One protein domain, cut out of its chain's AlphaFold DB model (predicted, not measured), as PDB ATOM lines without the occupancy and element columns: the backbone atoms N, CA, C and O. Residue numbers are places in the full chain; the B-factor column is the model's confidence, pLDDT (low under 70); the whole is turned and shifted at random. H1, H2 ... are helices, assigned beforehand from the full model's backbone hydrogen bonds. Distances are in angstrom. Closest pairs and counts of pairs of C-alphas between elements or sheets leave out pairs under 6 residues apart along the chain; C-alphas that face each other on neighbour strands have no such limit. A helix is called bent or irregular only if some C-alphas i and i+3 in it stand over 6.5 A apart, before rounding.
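What this domain is: This is residues 29 to 75 and 90 to 127 of the 150 residues of an uncharacterized protein of Alphaproteobacteria bacterium MedPE-SWcel (UniProt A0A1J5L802). Bent helix H1 runs beside long helix H2 with arm H1a and crosses it with arm H1b. The 85 printed residues include two named helices, H1 then H2: all helix. The rod spans 57 by 24 by 19 A, only just extended, close to loose, radius of gyration of the C-alphas 18.1 A.

Where its parts are: H1, residues 29 to 72, is one helix by its hydrogen bonds, but bent: C-alphas 54 and 57 are 7.8 A apart. H1a, residues 29 to 54, begins at C-alpha (76.897, 118.619, 332.741); H1b is residues 57 to 72. H2, residues 90 to 127, spans 55.7 A, ending at C-alpha (78.548, 108.142, 334.015).

How they stand to each other: H1a touches H2 residues 105 to 123 alone, closest C-alphas Thr 41 and Glu 116, 6.4 A, opposite ways at a shallow tilt of 8 degrees. H1b touches H2 residues 93 to 101 alone, closest C-alphas Ala 63 and Ala 97, 5.1 A, at a steep tilt of 68 degrees, only just short of perpendicular. In H1a, H1b and H2 every O i to N i+4 pair is within hydrogen-bond range.

The domain as a whole: Residues 76 to 89 are cut out; C-alphas 75 and 90 are 20.5 A apart. Residues 72 to 75 have pLDDT under 70.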
ATOM      1  N   GLU A  29      76.498 119.014 334.095       92.88
ATOM      2  CA  GLU A  29      76.897 118.619 332.741       92.88
ATOM      3  C   GLU A  29      76.113 117.398 332.234       92.88
ATOM      4  O   GLU A  29      75.673 117.385 331.085       92.88
ATOM      5  N   ASP A  30      75.865 116.399 333.088       92.38
ATOM      6  CA  ASP A  30      75.054 115.227 332.727       92.38
ATOM      7  C   ASP A  30      73.621 115.621 332.363       92.38
ATOM      8  O   ASP A  30      73.057 115.129 331.383       92.38
ATOM      9  N   TRP A  31      73.040 116.544 333.133       94.75
ATOM     10  CA  TRP A  31      71.712 117.084 332.856       94.75
ATOM     11  C   TRP A  31      71.669 117.890 331.561       94.75
ATOM     12  O   TRP A  31      70.694 117.782 330.814       94.75
ATOM     13  N   ASP A  32      72.704 118.676 331.276       95.75
ATOM     14  CA  ASP A  32      72.782 119.467 330.050       95.75
ATOM     15  C   ASP A  32      72.951 118.574 328.817       95.75
ATOM     16  O   ASP A  32      72.223 118.752 327.838       95.75
ATOM     17  N   ARG A  33      73.810 117.547 328.886       94.56
ATOM     18  CA  ARG A  33      73.949 116.528 327.831       94.56
ATOM     19  C   ARG A  33      72.641 115.773 327.607       94.56
ATOM     20  O   ARG A  33      72.197 115.641 326.469       94.56
ATOM     21  N   TYR A  34      71.975 115.335 328.676       95.19
ATOM     22  CA  TYR A  34      70.673 114.671 328.583       95.19
ATOM     23  C   TYR A  34      69.615 115.554 327.897       95.19
ATOM     24  O   TYR A  34      68.915 115.105 326.985       95.19
ATOM     25  N   LYS A  35      69.518 116.832 328.285       95.94
ATOM     26  CA  LYS A  35      68.602 117.798 327.654       95.94
ATOM     27  C   LYS A  35      68.967 118.081 326.200       95.94
ATOM     28  O   LYS A  35      68.064 118.281 325.392       95.94
ATOM     29  N   ALA A  36      70.255 118.116 325.865       96.69
ATOM     30  CA  ALA A  36      70.712 118.297 324.492       96.69
ATOM     31  C   ALA A  36      70.264 117.129 323.602       96.69
ATOM     32  O   ALA A  36      69.707 117.382 322.537       96.69
ATOM     33  N   ILE A  37      70.400 115.881 324.074       95.50
ATOM     34  CA  ILE A  37      69.920 114.686 323.355       95.50
ATOM     35  C   ILE A  37      68.414 114.788 323.077       95.50
ATOM     36  O   ILE A  37      67.984 114.569 321.946       95.50
ATOM     37  N   LEU A  38      67.614 115.160 324.084       94.31
ATOM     38  CA  LEU A  38      66.167 115.339 323.915       94.31
ATOM     39  C   LEU A  38      65.836 116.412 322.874       94.31
ATOM     40  O   LEU A  38      65.083 116.156 321.940       94.31
ATOM     41  N   ARG A  39      66.429 117.605 323.011       96.50
ATOM     42  CA  ARG A  39      66.167 118.736 322.109       96.50
ATOM     43  C   ARG A  39      66.560 118.434 320.668       96.50
ATOM     44  O   ARG A  39      65.805 118.782 319.765       96.50
ATOM     45  N   ASP A  40      67.719 117.814 320.456       96.62
ATOM     46  CA  ASP A  40      68.177 117.442 319.116       96.62
ATOM     47  C   ASP A  40      67.251 116.396 318.488       96.62
ATOM     48  O   ASP A  40      66.795 116.559 317.357       96.62
ATOM     49  N   THR A  41      66.881 115.369 319.256       94.81
ATOM     50  CA  THR A  41      65.959 114.328 318.786       94.81
ATOM     51  C   THR A  41      64.601 114.920 318.408       94.81
ATOM     52  O   THR A  41      64.104 114.658 317.310       94.81
ATOM     53  N   ASP A  42      64.021 115.764 319.265       95.31
ATOM     54  CA  ASP A  42      62.741 116.427 318.998       95.31
ATOM     55  C   ASP A  42      62.818 117.321 317.755       95.31
ATOM     56  O   ASP A  42      61.931 117.282 316.898       95.31
ATOM     57  N   ALA A  43      63.900 118.091 317.606       97.38
ATOM     58  CA  ALA A  43      64.119 118.932 316.434       97.38
ATOM     59  C   ALA A  43      64.215 118.100 315.144       97.38
ATOM     60  O   ALA A  43      63.595 118.452 314.137       97.38
ATOM     61  N   ARG A  44      64.934 116.970 315.174       97.12
ATOM     62  CA  ARG A  44      65.063 116.046 314.036       97.12
ATOM     63  C   ARG A  44      63.730 115.389 313.678       97.12
ATOM     64  O   ARG A  44      63.391 115.331 312.497       97.12
ATOM     65  N   LEU A  45      62.949 114.951 314.669       95.19
ATOM     66  CA  LEU A  45      61.616 114.378 314.446       95.19
ATOM     67  C   LEU A  45      60.655 115.403 313.839       95.19
ATOM     68  O   LEU A  45      59.972 115.103 312.859       95.19
ATOM     69  N   MET A  46      60.632 116.629 314.368       95.88
ATOM     70  CA  MET A  46      59.808 117.709 313.820       95.88
ATOM     71  C   MET A  46      60.237 118.077 312.400       95.88
ATOM     72  O   MET A  46      59.390 118.238 311.522       95.88
ATOM     73  N   SER A  47      61.546 118.157 312.151       97.19
ATOM     74  CA  SER A  47      62.095 118.425 310.822       97.19
ATOM     75  C   SER A  47      61.693 117.348 309.810       97.19
ATOM     76  O   SER A  47      61.176 117.688 308.745       97.19
ATOM     77  N   GLU A  48      61.827 116.060 310.149       96.88
ATOM     78  CA  GLU A  48      61.397 114.968 309.262       96.88
ATOM     79  C   GLU A  48      59.877 114.967 309.075       96.88
ATOM     80  O   GLU A  48      59.414 114.751 307.960       96.88
ATOM     81  N   GLN A  49      59.080 115.273 310.103       94.75
ATOM     82  CA  GLN A  49      57.623 115.364 309.968       94.75
ATOM     83  C   GLN A  49      57.195 116.490 309.016       94.75
ATOM     84  O   GLN A  49      56.256 116.314 308.230       94.75
ATOM     85  N   VAL A  50      57.862 117.644 309.088       96.50
ATOM     86  CA  VAL A  50      57.629 118.783 308.191       96.50
ATOM     87  C   VAL A  50      58.085 118.444 306.774       96.50
ATOM     88  O   VAL A  50      57.316 118.637 305.832       96.50
ATOM     89  N   ALA A  51      59.290 117.891 306.615       94.75
ATOM     90  CA  ALA A  51      59.821 117.474 305.319       94.75
ATOM     91  C   ALA A  51      58.949 116.393 304.671       94.75
ATOM     92  O   ALA A  51      58.661 116.467 303.482       94.75
ATOM     93  N   TYR A  52      58.459 115.428 305.452       94.81
ATOM     94  CA  TYR A  52      57.551 114.388 304.980       94.81
ATOM     95  C   TYR A  52      56.275 114.980 304.389       94.81
ATOM     96  O   TYR A  52      55.909 114.632 303.272       94.81
ATOM     97  N   LYS A  53      55.629 115.915 305.098       94.38
ATOM     98  CA  LYS A  53      54.406 116.574 304.618       94.38
ATOM     99  C   LYS A  53      54.660 117.444 303.391       94.38
ATOM    100  O   LYS A  53      53.872 117.409 302.451       94.38
ATOM    101  N   ARG A  54      55.747 118.222 303.404       96.06
ATOM    102  CA  ARG A  54      56.116 119.131 302.309       96.06
ATOM    103  C   ARG A  54      56.447 118.365 301.029       96.06
ATOM    104  O   ARG A  54      55.982 118.741 299.961       96.06
ATOM    105  N   ASP A  55      57.208 117.283 301.156       95.00
ATOM    106  CA  ASP A  55      57.781 116.556 300.020       95.00
ATOM    107  C   ASP A  55      56.943 115.321 299.637       95.00
ATOM    108  O   ASP A  55      57.347 114.545 298.773       95.00
ATOM    109  N   PHE A  56      55.777 115.110 300.263       92.62
ATOM    110  CA  PHE A  56      54.971 113.894 300.102       92.62
ATOM    111  C   PHE A  56      54.618 113.605 298.638       92.62
ATOM    112  O   PHE A  56      54.796 112.485 298.165       92.62
ATOM    113  N   SER A  57      54.149 114.615 297.901       92.62
ATOM    114  CA  SER A  57      53.759 114.469 296.492       92.62
ATOM    115  C   SER A  57      54.944 114.089 295.601       92.62
ATOM    116  O   SER A  57      54.809 113.229 294.730       92.62
ATOM    117  N   GLN A  58      56.115 114.675 295.855       95.31
ATOM    118  CA  GLN A  58      57.347 114.335 295.153       95.31
ATOM    119  C   GLN A  58      57.790 112.903 295.483       95.31
ATOM    120  O   GLN A  58      58.017 112.115 294.567       95.31
ATOM    121  N   ARG A  59      57.828 112.533 296.770       93.88
ATOM    122  CA  ARG A  59      58.172 111.171 297.218       93.88
ATOM    123  C   ARG A  59      57.223 110.126 296.622       93.88
ATOM    124  O   ARG A  59      57.663 109.054 296.220       93.88
ATOM    125  N   MET A  60      55.935 110.451 296.501       94.06
ATOM    126  CA  MET A  60      54.945 109.614 295.820       94.06
ATOM    127  C   MET A  60      55.272 109.432 294.338       94.06
ATOM    128  O   MET A  60      55.253 108.304 293.852       94.06
ATOM    129  N   ALA A  61      55.584 110.506 293.610       90.44
ATOM    130  CA  ALA A  61      55.949 110.419 292.197       90.44
ATOM    131  C   ALA A  61      57.219 109.574 291.984       90.44
ATOM    132  O   ALA A  61      57.240 108.704 291.111       90.44
ATOM    133  N   GLU A  62      58.240 109.773 292.817       92.00
ATOM    134  CA  GLU A  62      59.474 108.980 292.807       92.00
ATOM    135  C   GLU A  62      59.195 107.499 293.108       92.00
ATOM    136  O   GLU A  62      59.638 106.620 292.366       92.00
ATOM    137  N   ALA A  63      58.388 107.201 294.132       91.62
ATOM    138  CA  ALA A  63      58.005 105.834 294.475       91.62
ATOM    139  C   ALA A  63      57.236 105.143 293.338       91.62
ATOM    140  O   ALA A  63      57.526 103.988 293.026       91.62
ATOM    141  N   LYS A  64      56.310 105.849 292.670       87.81
ATOM    142  CA  LYS A  64      55.606 105.328 291.485       87.81
ATOM    143  C   LYS A  64      56.585 104.983 290.364       87.81
ATOM    144  O   LYS A  64      56.480 103.906 289.785       87.81
ATOM    145  N   GLN A  65      57.558 105.852 290.077       86.50
ATOM    146  CA  GLN A  65      58.575 105.580 289.056       86.50
ATOM    147  C   GLN A  65      59.427 104.354 289.397       86.50
ATOM    148  O   GLN A  65      59.715 103.547 288.515       86.50
ATOM    149  N   VAL A  66      59.821 104.198 290.662       87.38
ATOM    150  CA  VAL A  66      60.588 103.032 291.120       87.38
ATOM    151  C   VAL A  66      59.771 101.750 290.977       87.38
ATOM    152  O   VAL A  66      60.268 100.792 290.395       87.38
ATOM    153  N   ILE A  67      58.510 101.746 291.416       86.12
ATOM    154  CA  ILE A  67      57.623 100.578 291.298       86.12
ATOM    155  C   ILE A  67      57.400 100.213 289.830       86.12
ATOM    156  O   ILE A  67      57.518  99.049 289.472       86.12
ATOM    157  N   LEU A  68      57.151 101.195 288.959       82.12
ATOM    158  CA  LEU A  68      57.003 100.942 287.525       82.12
ATOM    159  C   LEU A  68      58.270 100.328 286.919       82.12
ATOM    160  O   LEU A  68      58.167  99.422 286.097       82.12
ATOM    161  N   ARG A  69      59.468 100.767 287.332       80.38
ATOM    162  CA  ARG A  69      60.738 100.152 286.903       80.38
ATOM    163  C   ARG A  69      60.904  98.724 287.433       80.38
ATOM    164  O   ARG A  69      61.373  97.866 286.695       80.38
ATOM    165  N   GLU A  70      60.533  98.475 288.688       81.94
ATOM    166  CA  GLU A  70      60.601  97.149 289.322       81.94
ATOM    167  C   GLU A  70      59.610  96.159 288.679       81.94
ATOM    168  O   GLU A  70      59.975  95.020 288.403       81.94
ATOM    169  N   GLU A  71      58.377  96.593 288.403       76.88
ATOM    170  CA  GLU A  71      57.305  95.755 287.849       76.88
ATOM    171  C   GLU A  71      57.437  95.519 286.348       76.88
ATOM    172  O   GLU A  71      57.122  94.432 285.868       76.88
ATOM    173  N   SER A  72      57.884  96.526 285.595       66.12
ATOM    174  CA  SER A  72      58.040  96.366 284.151       66.12
ATOM    175  C   SER A  72      59.186  95.424 283.803       66.12
ATOM    176  O   SER A  72      59.153  94.862 282.716       66.12
ATOM    177  N   GLY A  73      60.191  95.233 284.676       59.19
ATOM    178  CA  GLY A  73      61.355  94.360 284.435       59.19
ATOM    179  C   GLY A  73      62.158  94.694 283.164       59.19
ATOM    180  O   GLY A  73      63.125  94.014 282.825       59.19
ATOM    181  N   VAL A  74      61.760  95.750 282.460       51.91
ATOM    182  CA  VAL A  74      62.151  96.118 281.109       51.91
ATOM    183  C   VAL A  74      62.834  97.470 281.239       51.91
ATOM    184  O   VAL A  74      62.260  98.441 281.735       51.91
ATOM    185  N   ARG A  75      64.105  97.535 280.834       50.84
ATOM    186  CA  ARG A  75      64.791  98.820 280.649       50.84
ATOM    187  C   ARG A  75      63.920  99.667 279.720       50.84
ATOM    188  O   ARG A  75      63.441  99.137 278.726       50.84
ATOM    189  N   ALA A  90      45.830 102.200 288.128       76.88
ATOM    190  CA  ALA A  90      46.476 103.390 288.678       76.88
ATOM    191  C   ALA A  90      46.252 103.485 290.198       76.88
ATOM    192  O   ALA A  90      47.163 103.855 290.935       76.88
ATOM    193  N   ASP A  91      45.090 103.036 290.680       83.00
ATOM    194  CA  ASP A  91      44.772 102.994 292.105       83.00
ATOM    195  C   ASP A  91      45.656 101.991 292.857       83.00
ATOM    196  O   ASP A  91      46.085 102.250 293.984       83.00
ATOM    197  N   ALA A  92      45.972 100.841 292.253       83.00
ATOM    198  CA  ALA A  92      46.911  99.888 292.843       83.00
ATOM    199  C   ALA A  92      48.340 100.444 292.912       83.00
ATOM    200  O   ALA A  92      49.009 100.257 293.933       83.00
ATOM    201  N   LEU A  93      48.795 101.145 291.869       84.62
ATOM    202  CA  LEU A  93      50.107 101.798 291.858       84.62
ATOM    203  C   LEU A  93      50.197 102.881 292.942       84.62
ATOM    204  O   LEU A  93      51.184 102.944 293.676       84.62
ATOM    205  N   ASP A  94      49.145 103.680 293.097       88.50
ATOM    206  CA  ASP A  94      49.064 104.741 294.098       88.50
ATOM    207  C   ASP A  94      49.074 104.180 295.521       88.50
ATOM    208  O   ASP A  94      49.816 104.675 296.373       88.50
ATOM    209  N   ARG A  95      48.341 103.087 295.774       90.00
ATOM    210  CA  ARG A  95      48.394 102.375 297.060       90.00
ATOM    211  C   ARG A  95      49.800 101.854 297.365       90.00
ATOM    212  O   ARG A  95      50.294 102.061 298.472       90.00
ATOM    213  N   LYS A  96      50.464 101.202 296.401       89.44
ATOM    214  CA  LYS A  96      51.829 100.674 296.589       89.44
ATOM    215  C   LYS A  96      52.842 101.791 296.842       89.44
ATOM    216  O   LYS A  96      53.664 101.670 297.750       89.44
ATOM    217  N   ALA A  97      52.761 102.882 296.082       91.94
ATOM    218  CA  ALA A  97      53.612 104.052 296.273       91.94
ATOM    219  C   ALA A  97      53.399 104.671 297.660       91.94
ATOM    220  O   ALA A  97      54.374 104.917 298.365       91.94
ATOM    221  N   GLY A  98      52.141 104.821 298.093       93.50
ATOM    222  CA  GLY A  98      51.798 105.323 299.425       93.50
ATOM    223  C   GLY A  98      52.376 104.469 300.548       93.50
ATOM    224  O   GLY A  98      53.006 105.000 301.461       93.50
ATOM    225  N   ILE A  99      52.241 103.142 300.450       94.06
ATOM    226  CA  ILE A  99      52.833 102.207 301.419       94.06
ATOM    227  C   ILE A  99      54.354 102.383 301.479       94.06
ATOM    228  O   ILE A  99      54.915 102.456 302.570       94.06
ATOM    229  N   ARG A 100      55.030 102.484 300.329       93.94
ATOM    230  CA  ARG A 100      56.492 102.632 300.280       93.94
ATOM    231  C   ARG A 100      56.959 103.959 300.875       93.94
ATOM    232  O   ARG A 100      57.904 103.972 301.658       93.94
ATOM    233  N   VAL A 101      56.277 105.056 300.548       95.31
ATOM    234  CA  VAL A 101      56.566 106.389 301.097       95.31
ATOM    235  C   VAL A 101      56.384 106.407 302.616       95.31
ATOM    236  O   VAL A 101      57.242 106.941 303.320       95.31
ATOM    237  N   GLN A 102      55.322 105.774 303.124       94.12
ATOM    238  CA  GLN A 102      55.096 105.643 304.561       94.12
ATOM    239  C   GLN A 102      56.194 104.801 305.227       94.12
ATOM    240  O   GLN A 102      56.781 105.240 306.207       94.12
ATOM    241  N   GLN A 103      56.544 103.645 304.658       94.12
ATOM    242  CA  GLN A 103      57.613 102.792 305.191       94.12
ATOM    243  C   GLN A 103      58.968 103.504 305.240       94.12
ATOM    244  O   GLN A 103      59.710 103.349 306.208       94.12
ATOM    245  N   ASP A 104      59.311 104.283 304.215       94.94
ATOM    246  CA  ASP A 104      60.560 105.046 304.203       94.94
ATOM    247  C   ASP A 104      60.558 106.170 305.242       94.94
ATOM    248  O   ASP A 104      61.586 106.418 305.876       94.94
ATOM    249  N   HIS A 105      59.415 106.819 305.468       95.19
ATOM    250  CA  HIS A 105      59.265 107.768 306.566       95.19
ATOM    251  C   HIS A 105      59.418 107.085 307.931       95.19
ATOM    252  O   HIS A 105      60.232 107.525 308.745       95.19
ATOM    253  N   ASP A 106      58.731 105.964 308.148       93.44
ATOM    254  CA  ASP A 106      58.800 105.196 309.394       93.44
ATOM    255  C   ASP A 106      60.234 104.718 309.675       93.44
ATOM    256  O   ASP A 106      60.709 104.795 310.808       93.44
ATOM    257  N   ARG A 107      60.980 104.304 308.640       94.00
ATOM    258  CA  ARG A 107      62.408 103.953 308.748       94.00
ATOM    259  C   ARG A 107      63.266 105.131 309.197       94.00
ATOM    260  O   ARG A 107      64.140 104.949 310.043       94.00
ATOM    261  N   ARG A 108      63.041 106.329 308.649       95.25
ATOM    262  CA  ARG A 108      63.778 107.542 309.051       95.25
ATOM    263  C   ARG A 108      63.476 107.919 310.497       95.25
ATOM    264  O   ARG A 108      64.401 108.194 311.256       95.25
ATOM    265  N   VAL A 109      62.207 107.861 310.897       94.75
ATOM    266  CA  VAL A 109      61.787 108.083 312.287       94.75
ATOM    267  C   VAL A 109      62.419 107.048 313.220       94.75
ATOM    268  O   VAL A 109      62.960 107.409 314.265       94.75
ATOM    269  N   ALA A 110      62.414 105.769 312.838       91.75
ATOM    270  CA  ALA A 110      63.043 104.701 313.609       91.75
ATOM    271  C   ALA A 110      64.562 104.898 313.749       91.75
ATOM    272  O   ALA A 110      65.104 104.653 314.825       91.75
ATOM    273  N   ALA A 111      65.242 105.382 312.705       94.69
ATOM    274  CA  ALA A 111      66.664 105.714 312.767       94.69
ATOM    275  C   ALA A 111      66.941 106.849 313.767       94.69
ATOM    276  O   ALA A 111      67.812 106.698 314.617       94.69
ATOM    277  N   ILE A 112      66.147 107.925 313.748       94.94
ATOM    278  CA  ILE A 112      66.270 109.026 314.722       94.94
ATOM    279  C   ILE A 112      66.082 108.509 316.158       94.94
ATOM    280  O   ILE A 112      66.889 108.807 317.035       94.94
ATOM    281  N   LYS A 113      65.053 107.684 316.399       91.50
ATOM    282  CA  LYS A 113      64.812 107.070 317.717       91.50
ATOM    283  C   LYS A 113      65.945 106.132 318.149       91.50
ATOM    284  O   LYS A 113      66.236 106.018 319.337       91.50
ATOM    285  N   LYS A 114      66.573 105.428 317.206       92.62
ATOM    286  CA  LYS A 114      67.724 104.568 317.496       92.62
ATOM    287  C   LYS A 114      68.937 105.399 317.915       92.62
ATOM    288  O   LYS A 114      69.540 105.076 318.933       92.62
ATOM    289  N   ASP A 115      69.241 106.470 317.185       94.75
ATOM    290  CA  ASP A 115      70.346 107.378 317.515       94.75
ATOM    291  C   ASP A 115      70.186 107.962 318.929       94.75
ATOM    292  O   ASP A 115      71.147 108.022 319.694       94.75
ATOM    293  N   GLU A 116      68.960 108.331 319.313       94.06
ATOM    294  CA  GLU A 116      68.631 108.792 320.668       94.06
ATOM    295  C   GLU A 116      68.953 107.731 321.737       94.06
ATOM    296  O   GLU A 116      69.585 108.031 322.753       94.06
ATOM    297  N   LEU A 117      68.555 106.473 321.514       93.38
ATOM    298  CA  LEU A 117      68.854 105.373 322.438       93.38
ATOM    299  C   LEU A 117      70.361 105.118 322.559       93.38
ATOM    300  O   LEU A 117      70.855 104.871 323.662       93.38
ATOM    301  N   ASP A 118      71.088 105.178 321.447       94.12
ATOM    302  CA  ASP A 118      72.538 104.994 321.430       94.12
ATOM    303  C   ASP A 118      73.255 106.162 322.138       94.12
ATOM    304  O   ASP A 118      74.208 105.937 322.895       94.12
ATOM    305  N   ALA A 119      72.737 107.389 322.021       93.88
ATOM    306  CA  ALA A 119      73.213 108.542 322.782       93.88
ATOM    307  C   ALA A 119      72.981 108.374 324.296       93.88
ATOM    308  O   ALA A 119      73.894 108.607 325.092       93.88
ATOM    309  N   TYR A 120      71.806 107.890 324.718       93.88
ATOM    310  CA  TYR A 120      71.549 107.604 326.134       93.88
ATOM    311  C   TYR A 120      72.449 106.508 326.702       93.88
ATOM    312  O   TYR A 120      72.918 106.611 327.839       93.88
ATOM    313  N   ARG A 121      72.704 105.449 325.928       92.88
ATOM    314  CA  ARG A 121      73.628 104.378 326.325       92.88
ATOM    315  C   ARG A 121      75.047 104.903 326.491       92.88
ATOM    316  O   ARG A 121      75.695 104.551 327.473       92.88
ATOM    317  N   SER A 122      75.486 105.765 325.579       93.88
ATOM    318  CA  SER A 122      76.799 106.412 325.647       93.88
ATOM    319  C   SER A 122      76.921 107.269 326.910       93.88
ATOM    320  O   SER A 122      77.841 107.057 327.694       93.88
ATOM    321  N   LEU A 123      75.927 108.120 327.199       93.88
ATOM    322  CA  LEU A 123      75.908 108.925 328.429       93.88
ATOM    323  C   LEU A 123      75.895 108.051 329.696       93.88
ATOM    324  O   LEU A 123      76.609 108.320 330.658       93.88
ATOM    325  N   THR A 124      75.129 106.956 329.690       92.25
ATOM    326  CA  THR A 124      75.113 105.993 330.804       92.25
ATOM    327  C   THR A 124      76.487 105.353 331.013       92.25
ATOM    328  O   THR A 124      76.919 105.173 332.152       92.25
ATOM    329  N   ALA A 125      77.176 104.983 329.931       91.75
ATOM    330  CA  ALA A 125      78.503 104.383 329.998       91.75
ATOM    331  C   ALA A 125      79.539 105.371 330.553       91.75
ATOM    332  O   ALA A 125      80.320 104.991 331.420       91.75
ATOM    333  N   GLU A 126      79.497 106.632 330.125       90.81
ATOM    334  CA  GLU A 126      80.364 107.697 330.645       90.81
ATOM    335  C   GLU A 126      80.144 107.936 332.145       90.81
ATOM    336  O   GLU A 126      81.107 107.992 332.912       90.81
ATOM    337  N   ILE A 127      78.883 108.012 332.588       90.06
ATOM    338  CA  ILE A 127      78.548 108.142 334.015       90.06
ATOM    339  C   ILE A 127      79.128 106.963 334.799       90.06
ATOM    340  O   ILE A 127      79.819 107.168 335.796       90.06
TER     341      ILE A 127